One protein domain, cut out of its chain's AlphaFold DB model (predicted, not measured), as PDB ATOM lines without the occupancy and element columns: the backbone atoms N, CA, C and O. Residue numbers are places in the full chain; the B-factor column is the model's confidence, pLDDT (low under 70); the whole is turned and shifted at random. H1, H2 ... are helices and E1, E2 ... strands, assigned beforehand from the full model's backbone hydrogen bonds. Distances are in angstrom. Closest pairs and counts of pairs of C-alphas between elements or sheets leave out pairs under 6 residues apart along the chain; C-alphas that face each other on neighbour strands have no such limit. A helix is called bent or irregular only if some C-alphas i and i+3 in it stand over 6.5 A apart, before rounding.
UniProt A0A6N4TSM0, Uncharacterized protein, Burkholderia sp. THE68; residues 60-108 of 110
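What this domain is: This is residues 60 to 108 of the 110 residues of an uncharacterized protein of Burkholderia sp. THE68 (UniProt A0A6N4TSM0). A small three-stranded sheet makes the middle of the domain, with helix H2 packed lengthwise on one face and the short helix H1 lying crosswise on the other, mostly over the edge strand E2. This gives three layers, with helices on both faces of one sheet. The printed part has 49 residues, with two named helices and three named strands in the order H1, E1, H2, E2, E3 along the chain. The sheet runs E1, E3, E2 and is antiparallel throughout, and the class is mixed, helices and strands. The whole is compact, with a radius of gyration of the C-alphas of 9.9 A and spans of 27 by 23 by 16 A.

How they stand to each other: H1, residues 60 to 67, is on the sheet of E1, residues 75 to 79, E3, residues 102 to 107, and E2, residues 95 to 99, at a height over the sheet of 8.3 A. It lies over E2 and runs across the strands, at 86 degrees to E2 on the local plane. The closest C-alphas of H1 and E2 are those of Arg 63 and Tyr 99, 5.8 A apart. The edge strand E1 is antiparallel to the inner strand E3, with N 77 and O 105 within hydrogen-bond range at 2.9 A. H2, residues 82 to 92, is on the opposite face from H1, at a height over the sheet of 8.7 A. It lies over E3 and runs along the strands, at 12 degrees to E3 on the local plane. The closest C-alphas of H2 and E3 are those of Glu 82 and Ala 103, 5.0 A apart. H1 and H2 are apart. E1, H2 and E2 form a split strand-helix-strand unit, two strands running the same way with E3 between them, and its crossover is right-handed. E2 and E3 form a hairpin, antiparallel, with N 97 and O 104 within hydrogen-bond range at 2.9 A. Of the O i to N i+4 pairs, 3 of 4 are within hydrogen-bond range in H1 and 6 of 7 in H2.

Where its parts are: H1 begins at C-alpha 60, at (440.377, 394.473, 468.678), and is irregular, with C-alphas 60 and 63 lying 7.6 A apart. E1 measures 13.4 A from first to last C-alpha, H2 15.0 A and E2 12.9 A. H2 begins at C-alpha 82, at (431.015, 395.147, 479.962). E3 measures 16.6 A and ends at C-alpha 107, at (437.767, 409.427, 479.839).

The domain as a whole: The two C-alphas farthest apart are those of Ala 68 and Ala 91, at 27.8 A. The printed part has no cut. The link from H1 to E1, of 7 residues, is short, and the other three links are tight. The mean pLDDT of the printed part is 92.9, and no printed residue is under 70.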
ATOM      1  N   ILE A  60     439.969 395.865 468.434       90.88
ATOM      2  CA  ILE A  60     440.377 394.473 468.678       90.88
ATOM      3  C   ILE A  60     441.639 394.389 469.546       90.88
ATOM      4  O   ILE A  60     441.782 393.456 470.335       90.88
ATOM      5  N   ILE A  61     442.551 395.358 469.426       91.44
ATOM      6  CA  ILE A  61     443.825 395.351 470.154       91.44
ATOM      7  C   ILE A  61     443.841 396.290 471.361       91.44
ATOM      8  O   ILE A  61     444.877 396.419 472.010       91.44
ATOM      9  N   ASP A  62     442.729 396.944 471.695       92.56
ATOM     10  CA  ASP A  62     442.742 397.995 472.717       92.56
ATOM     11  C   ASP A  62     443.054 397.487 474.116       92.56
ATOM     12  O   ASP A  62     443.696 398.197 474.884       92.56
ATOM     13  N   ARG A  63     442.715 396.230 474.415       92.94
ATOM     14  CA  ARG A  63     443.200 395.555 475.621       92.94
ATOM     15  C   ARG A  63     444.729 395.609 475.711       92.94
ATOM     16  O   ARG A  63     445.273 395.993 476.738       92.94
ATOM     17  N   TYR A  64     445.424 395.258 474.632       92.75
ATOM     18  CA  TYR A  64     446.888 395.268 474.606       92.75
ATOM     19  C   TYR A  64     447.453 396.691 474.628       92.75
ATOM     20  O   TYR A  64     448.518 396.925 475.191       92.75
ATOM     21  N   ARG A  65     446.746 397.661 474.038       92.06
ATOM     22  CA  ARG A  65     447.128 399.081 474.110       92.06
ATOM     23  C   ARG A  65     446.987 399.625 475.529       92.06
ATOM     24  O   ARG A  65     447.837 400.400 475.956       92.06
ATOM     25  N   LEU A  66     445.957 399.192 476.257       91.88
ATOM     26  CA  LEU A  66     445.782 399.486 477.674       91.88
ATOM     27  C   LEU A  66     446.948 398.926 478.495       91.88
ATOM     28  O   LEU A  66     447.550 399.687 479.249       91.88
ATOM     29  N   ASP A  67     447.324 397.663 478.276       92.44
ATOM     30  CA  ASP A  67     448.489 397.037 478.926       92.44
ATOM     31  C   ASP A  67     449.801 397.771 478.609       92.44
ATOM     32  O   ASP A  67     450.666 397.928 479.469       92.44
ATOM     33  N   ALA A  68     449.941 398.266 477.376       92.81
ATOM     34  CA  ALA A  68     451.091 399.050 476.931       92.81
ATOM     35  C   ALA A  68     451.076 400.513 477.419       92.81
ATOM     36  O   ALA A  68     451.983 401.275 477.086       92.81
ATOM     37  N   GLY A  69     450.061 400.926 478.182       91.44
ATOM     38  CA  GLY A  69     449.967 402.271 478.747       91.44
ATOM     39  C   GLY A  69     449.506 403.357 477.774       91.44
ATOM     40  O   GLY A  69     449.633 404.537 478.090       91.44
ATOM     41  N   ALA A  70     448.925 403.003 476.621       89.25
ATOM     42  CA  ALA A  70     448.457 403.965 475.613       89.25
ATOM     43  C   ALA A  70     447.382 404.942 476.130       89.25
ATOM     44  O   ALA A  70     447.125 405.967 475.503       89.25
ATOM     45  N   PHE A  71     446.754 404.621 477.264       87.88
ATOM     46  CA  PHE A  71     445.705 405.416 477.901       87.88
ATOM     47  C   PHE A  71     446.124 405.931 479.287       87.88
ATOM     48  O   PHE A  71     445.277 406.143 480.152       87.88
ATOM     49  N   ASN A  72     447.426 406.057 479.559       88.94
ATOM     50  CA  ASN A  72     447.918 406.471 480.878       88.94
ATOM     51  C   ASN A  72     447.582 407.911 481.251       88.94
ATOM     52  O   ASN A  72     447.347 408.162 482.428       88.94
ATOM     53  N   ASP A  73     447.437 408.787 480.263       90.44
ATOM     54  CA  ASP A  73     447.075 410.193 480.472       90.44
ATOM     55  C   ASP A  73     445.558 410.412 480.624       90.44
ATOM     56  O   ASP A  73     445.092 411.543 480.725       90.44
ATOM     57  N   PHE A  74     444.773 409.332 480.615       91.06
ATOM     58  CA  PHE A  74     443.317 409.365 480.688       91.06
ATOM     59  C   PHE A  74     442.839 408.819 482.032       91.06
ATOM     60  O   PHE A  74     443.428 407.877 482.580       91.06
ATOM     61  N   GLU A  75     441.728 409.361 482.530       91.50
ATOM     62  CA  GLU A  75     441.047 408.786 483.687       91.50
ATOM     63  C   GLU A  75     440.438 407.430 483.302       91.50
ATOM     64  O   GLU A  75     439.922 407.244 482.193       91.50
ATOM     65  N   LYS A  76     440.539 406.463 484.219       93.94
ATOM     66  CA  LYS A  76     440.112 405.078 484.016       93.94
ATOM     67  C   LYS A  76     439.137 404.659 485.109       93.94
ATOM     68  O   LYS A  76     439.539 404.533 486.263       93.94
ATOM     69  N   ASN A  77     437.904 404.344 484.726       95.25
ATOM     70  CA  ASN A  77     436.899 403.781 485.625       95.25
ATOM     71  C   ASN A  77     436.668 402.303 485.306       95.25
ATOM     72  O   ASN A  77     436.339 401.952 484.174       95.25
ATOM     73  N   TRP A  78     436.885 401.430 486.290       96.06
ATOM     74  CA  TRP A  78     436.828 399.976 486.122       96.06
ATOM     75  C   TRP A  78     435.481 399.400 486.546       96.06
ATOM     76  O   TRP A  78     434.923 399.766 487.578       96.06
ATOM     77  N   PHE A  79     435.005 398.430 485.773       97.19
ATOM     78  CA  PHE A  79     433.736 397.747 485.977       97.19
ATOM     79  C   PHE A  79     433.936 396.235 485.960       97.19
ATOM     80  O   PHE A  79     434.760 395.700 485.216       97.19
ATOM     81  N   ALA A  80     433.127 395.536 486.755       95.62
ATOM     82  CA  ALA A  80     433.174 394.081 486.853       95.62
ATOM     83  C   ALA A  80     432.784 393.371 485.545       95.62
ATOM     84  O   ALA A  80     433.196 392.236 485.341       95.62
ATOM     85  N   ASN A  81     431.993 394.021 484.682       95.94
ATOM     86  CA  ASN A  81     431.611 393.502 483.373       95.94
ATOM     87  C   ASN A  81     431.317 394.618 482.361       95.94
ATOM     88  O   ASN A  81     431.113 395.779 482.724       95.94
ATOM     89  N   GLU A  82     431.282 394.239 481.082       93.94
ATOM     90  CA  GLU A  82     431.015 395.147 479.962       93.94
ATOM     91  C   GLU A  82     429.636 395.812 480.049       93.94
ATOM     92  O   GLU A  82     429.524 397.000 479.764       93.94
ATOM     93  N   ALA A  83     428.599 395.095 480.489       94.94
ATOM     94  CA  ALA A  83     427.251 395.655 480.574       94.94
ATOM     95  C   ALA A  83     427.188 396.839 481.553       94.94
ATOM     96  O   ALA A  83     426.675 397.898 481.201       94.94
ATOM     97  N   ALA A  84     427.796 396.699 482.735       95.62
ATOM     98  CA  ALA A  84     427.883 397.772 483.722       95.62
ATOM     99  C   ALA A  84     428.672 398.983 483.195       95.62
ATOM    100  O   ALA A  84     428.269 400.124 483.421       95.62
ATOM    101  N   ALA A  85     429.763 398.744 482.461       95.12
ATOM    102  CA  ALA A  85     430.539 399.814 481.838       95.12
ATOM    103  C   ALA A  85     429.734 400.560 480.765       95.12
ATOM    104  O   ALA A  85     429.753 401.787 480.731       95.12
ATOM    105  N   LEU A  86     429.000 399.835 479.914       94.62
ATOM    106  CA  LEU A  86     428.151 400.417 478.870       94.62
ATOM    107  C   LEU A  86     426.987 401.223 479.458       94.62
ATOM    108  O   LEU A  86     426.683 402.305 478.961       94.62
ATOM    109  N   ASP A  87     426.347 400.731 480.520       95.88
ATOM    110  CA  ASP A  87     425.282 401.468 481.209       95.88
ATOM    111  C   ASP A  87     425.816 402.770 481.821       95.88
ATOM    112  O   ASP A  87     425.195 403.824 481.672       95.88
ATOM    113  N   TRP A  88     427.005 402.728 482.429       94.62
ATOM    114  CA  TRP A  88     427.680 403.917 482.948       94.62
ATOM    115  C   TRP A  88     428.084 404.896 481.831       94.62
ATOM    116  O   TRP A  88     427.869 406.105 481.963       94.62
ATOM    117  N   GLN A  89     428.598 404.382 480.707       94.62
ATOM    118  CA  GLN A  89     429.014 405.162 479.535       94.62
ATOM    119  C   GLN A  89     427.864 405.989 478.954       94.62
ATOM    120  O   GLN A  89     428.082 407.109 478.500       94.62
ATOM    121  N   ARG A  90     426.622 405.485 478.973       92.94
ATOM    122  CA  ARG A  90     425.461 406.238 478.459       92.94
ATOM    123  C   ARG A  90     425.228 407.553 479.202       92.94
ATOM    124  O   ARG A  90     424.715 408.488 478.598       92.94
ATOM    125  N   ALA A  91     425.585 407.617 480.484       92.94
ATOM    126  CA  ALA A  91     425.410 408.809 481.311       92.94
ATOM    127  C   ALA A  91     426.645 409.729 481.327       92.94
ATOM    128  O   ALA A  91     426.485 410.938 481.455       92.94
ATOM    129  N   HIS A  92     427.855 409.178 481.181       91.06
ATOM    130  CA  HIS A  92     429.113 409.916 481.391       91.06
ATOM    131  C   HIS A  92     429.989 410.037 480.132       91.06
ATOM    132  O   HIS A  92     430.974 410.770 480.122       91.06
ATOM    133  N   GLY A  93     429.651 409.323 479.057       89.88
ATOM    134  CA  GLY A  93     430.478 409.207 477.862       89.88
ATOM    135  C   GLY A  93     431.722 408.338 478.078       89.88
ATOM    136  O   GLY A  93     431.735 407.418 478.896       89.88
ATOM    137  N   GLY A  94     432.772 408.616 477.304       91.56
ATOM    138  CA  GLY A  94     434.036 407.879 477.346       91.56
ATOM    139  C   GLY A  94     434.111 406.704 476.372       91.56
ATOM    140  O   GLY A  94     433.161 406.387 475.651       91.56
ATOM    141  N   TYR A  95     435.285 406.080 476.325       93.56
ATOM    142  CA  TYR A  95     435.592 404.943 475.464       93.56
ATOM    143  C   TYR A  95     435.713 403.658 476.285       93.56
ATOM    144  O   TYR A  95     436.495 403.615 477.232       93.56
ATOM    145  N   ILE A  96     434.951 402.618 475.937       94.50
ATOM    146  CA  ILE A  96     434.966 401.348 476.671       94.50
ATOM    147  C   ILE A  96     435.972 400.385 476.052       94.50
ATOM    148  O   ILE A  96     435.917 400.090 474.861       94.50
ATOM    149  N   VAL A  97     436.845 399.836 476.894       94.38
ATOM    150  CA  VAL A  97     437.765 398.754 476.539       94.38
ATOM    151  C   VAL A  97     437.424 397.521 477.361       94.38
ATOM    152  O   VAL A  97     437.409 397.553 478.592       94.38
ATOM    153  N   ARG A  98     437.171 396.406 476.673       93.81
ATOM    154  CA  ARG A  98     436.970 395.099 477.308       93.81
ATOM    155  C   ARG A  98     438.302 394.523 477.776       93.81
ATOM    156  O   ARG A  98     439.264 394.468 477.010       93.81
ATOM    157  N   TYR A  99     438.331 394.014 479.001       92.62
ATOM    158  CA  TYR A  99     439.511 393.426 479.620       92.62
ATOM    159  C   TYR A  99     439.163 392.081 480.273       92.62
ATOM    160  O   TYR A  99     438.873 391.985 481.464       92.62
ATOM    161  N   GLY A 100     439.161 391.015 479.467       89.88
ATOM    162  CA  GLY A 100     438.700 389.703 479.928       89.88
ATOM    163  C   GLY A 100     437.206 389.744 480.255       89.88
ATOM    164  O   GLY A 100     436.401 390.037 479.372       89.88
ATOM    165  N   GLU A 101     436.853 389.459 481.508       93.69
ATOM    166  CA  GLU A 101     435.476 389.580 482.007       93.69
ATOM    167  C   GLU A 101     435.116 391.013 482.415       93.69
ATOM    168  O   GLU A 101     433.940 391.358 482.422       93.69
ATOM    169  N   GLN A 102     436.115 391.850 482.706       95.75
ATOM    170  CA  GLN A 102     435.948 393.233 483.142       95.75
ATOM    171  C   GLN A 102     435.898 394.202 481.957       95.75
ATOM    172  O   GLN A 102     436.179 393.851 480.807       95.75
ATOM    173  N   ALA A 103     435.578 395.459 482.249       95.56
ATOM    174  CA  ALA A 103     435.671 396.552 481.291       95.56
ATOM    175  C   ALA A 103     436.167 397.830 481.969       95.56
ATOM    176  O   ALA A 103     435.935 398.043 483.158       95.56
ATOM    177  N   VAL A 104     436.843 398.684 481.205       95.06
ATOM    178  CA  VAL A 104     437.305 399.999 481.657       95.06
ATOM    179  C   VAL A 104     436.729 401.087 480.761       95.06
ATOM    180  O   VAL A 104     436.752 400.963 479.537       95.06
ATOM    181  N   ALA A 105     436.212 402.149 481.370       95.81
ATOM    182  CA  ALA A 105     435.868 403.386 480.689       95.81
ATOM    183  C   ALA A 105     437.060 404.341 480.738       95.81
ATOM    184  O   ALA A 105     437.568 404.649 481.816       95.81
ATOM    185  N   ILE A 106     437.499 404.790 479.566       93.94
ATOM    186  CA  ILE A 106     438.598 405.731 479.374       93.94
ATOM    187  C   ILE A 106     438.001 407.099 479.059       93.94
ATOM    188  O   ILE A 106     437.252 407.255 478.088       93.94
ATOM    189  N   LEU A 107     438.341 408.086 479.879       92.12
ATOM    190  CA  LEU A 107     437.767 409.427 479.839       92.12
ATOM    191  C   LEU A 107     438.859 410.437 479.507       92.12
ATOM    192  O   LEU A 107     439.966 410.373 480.046       92.12
ATOM    193  N   LYS A 108     438.550 411.366 478.597       80.38
ATOM    194  CA  LYS A 108     439.438 412.501 478.340       80.38
ATOM    195  C   LYS A 108     439.466 413.389 479.585       80.38
ATOM    196  O   LYS A 108     438.385 413.686 480.089       80.38
TER     197      LYS A 108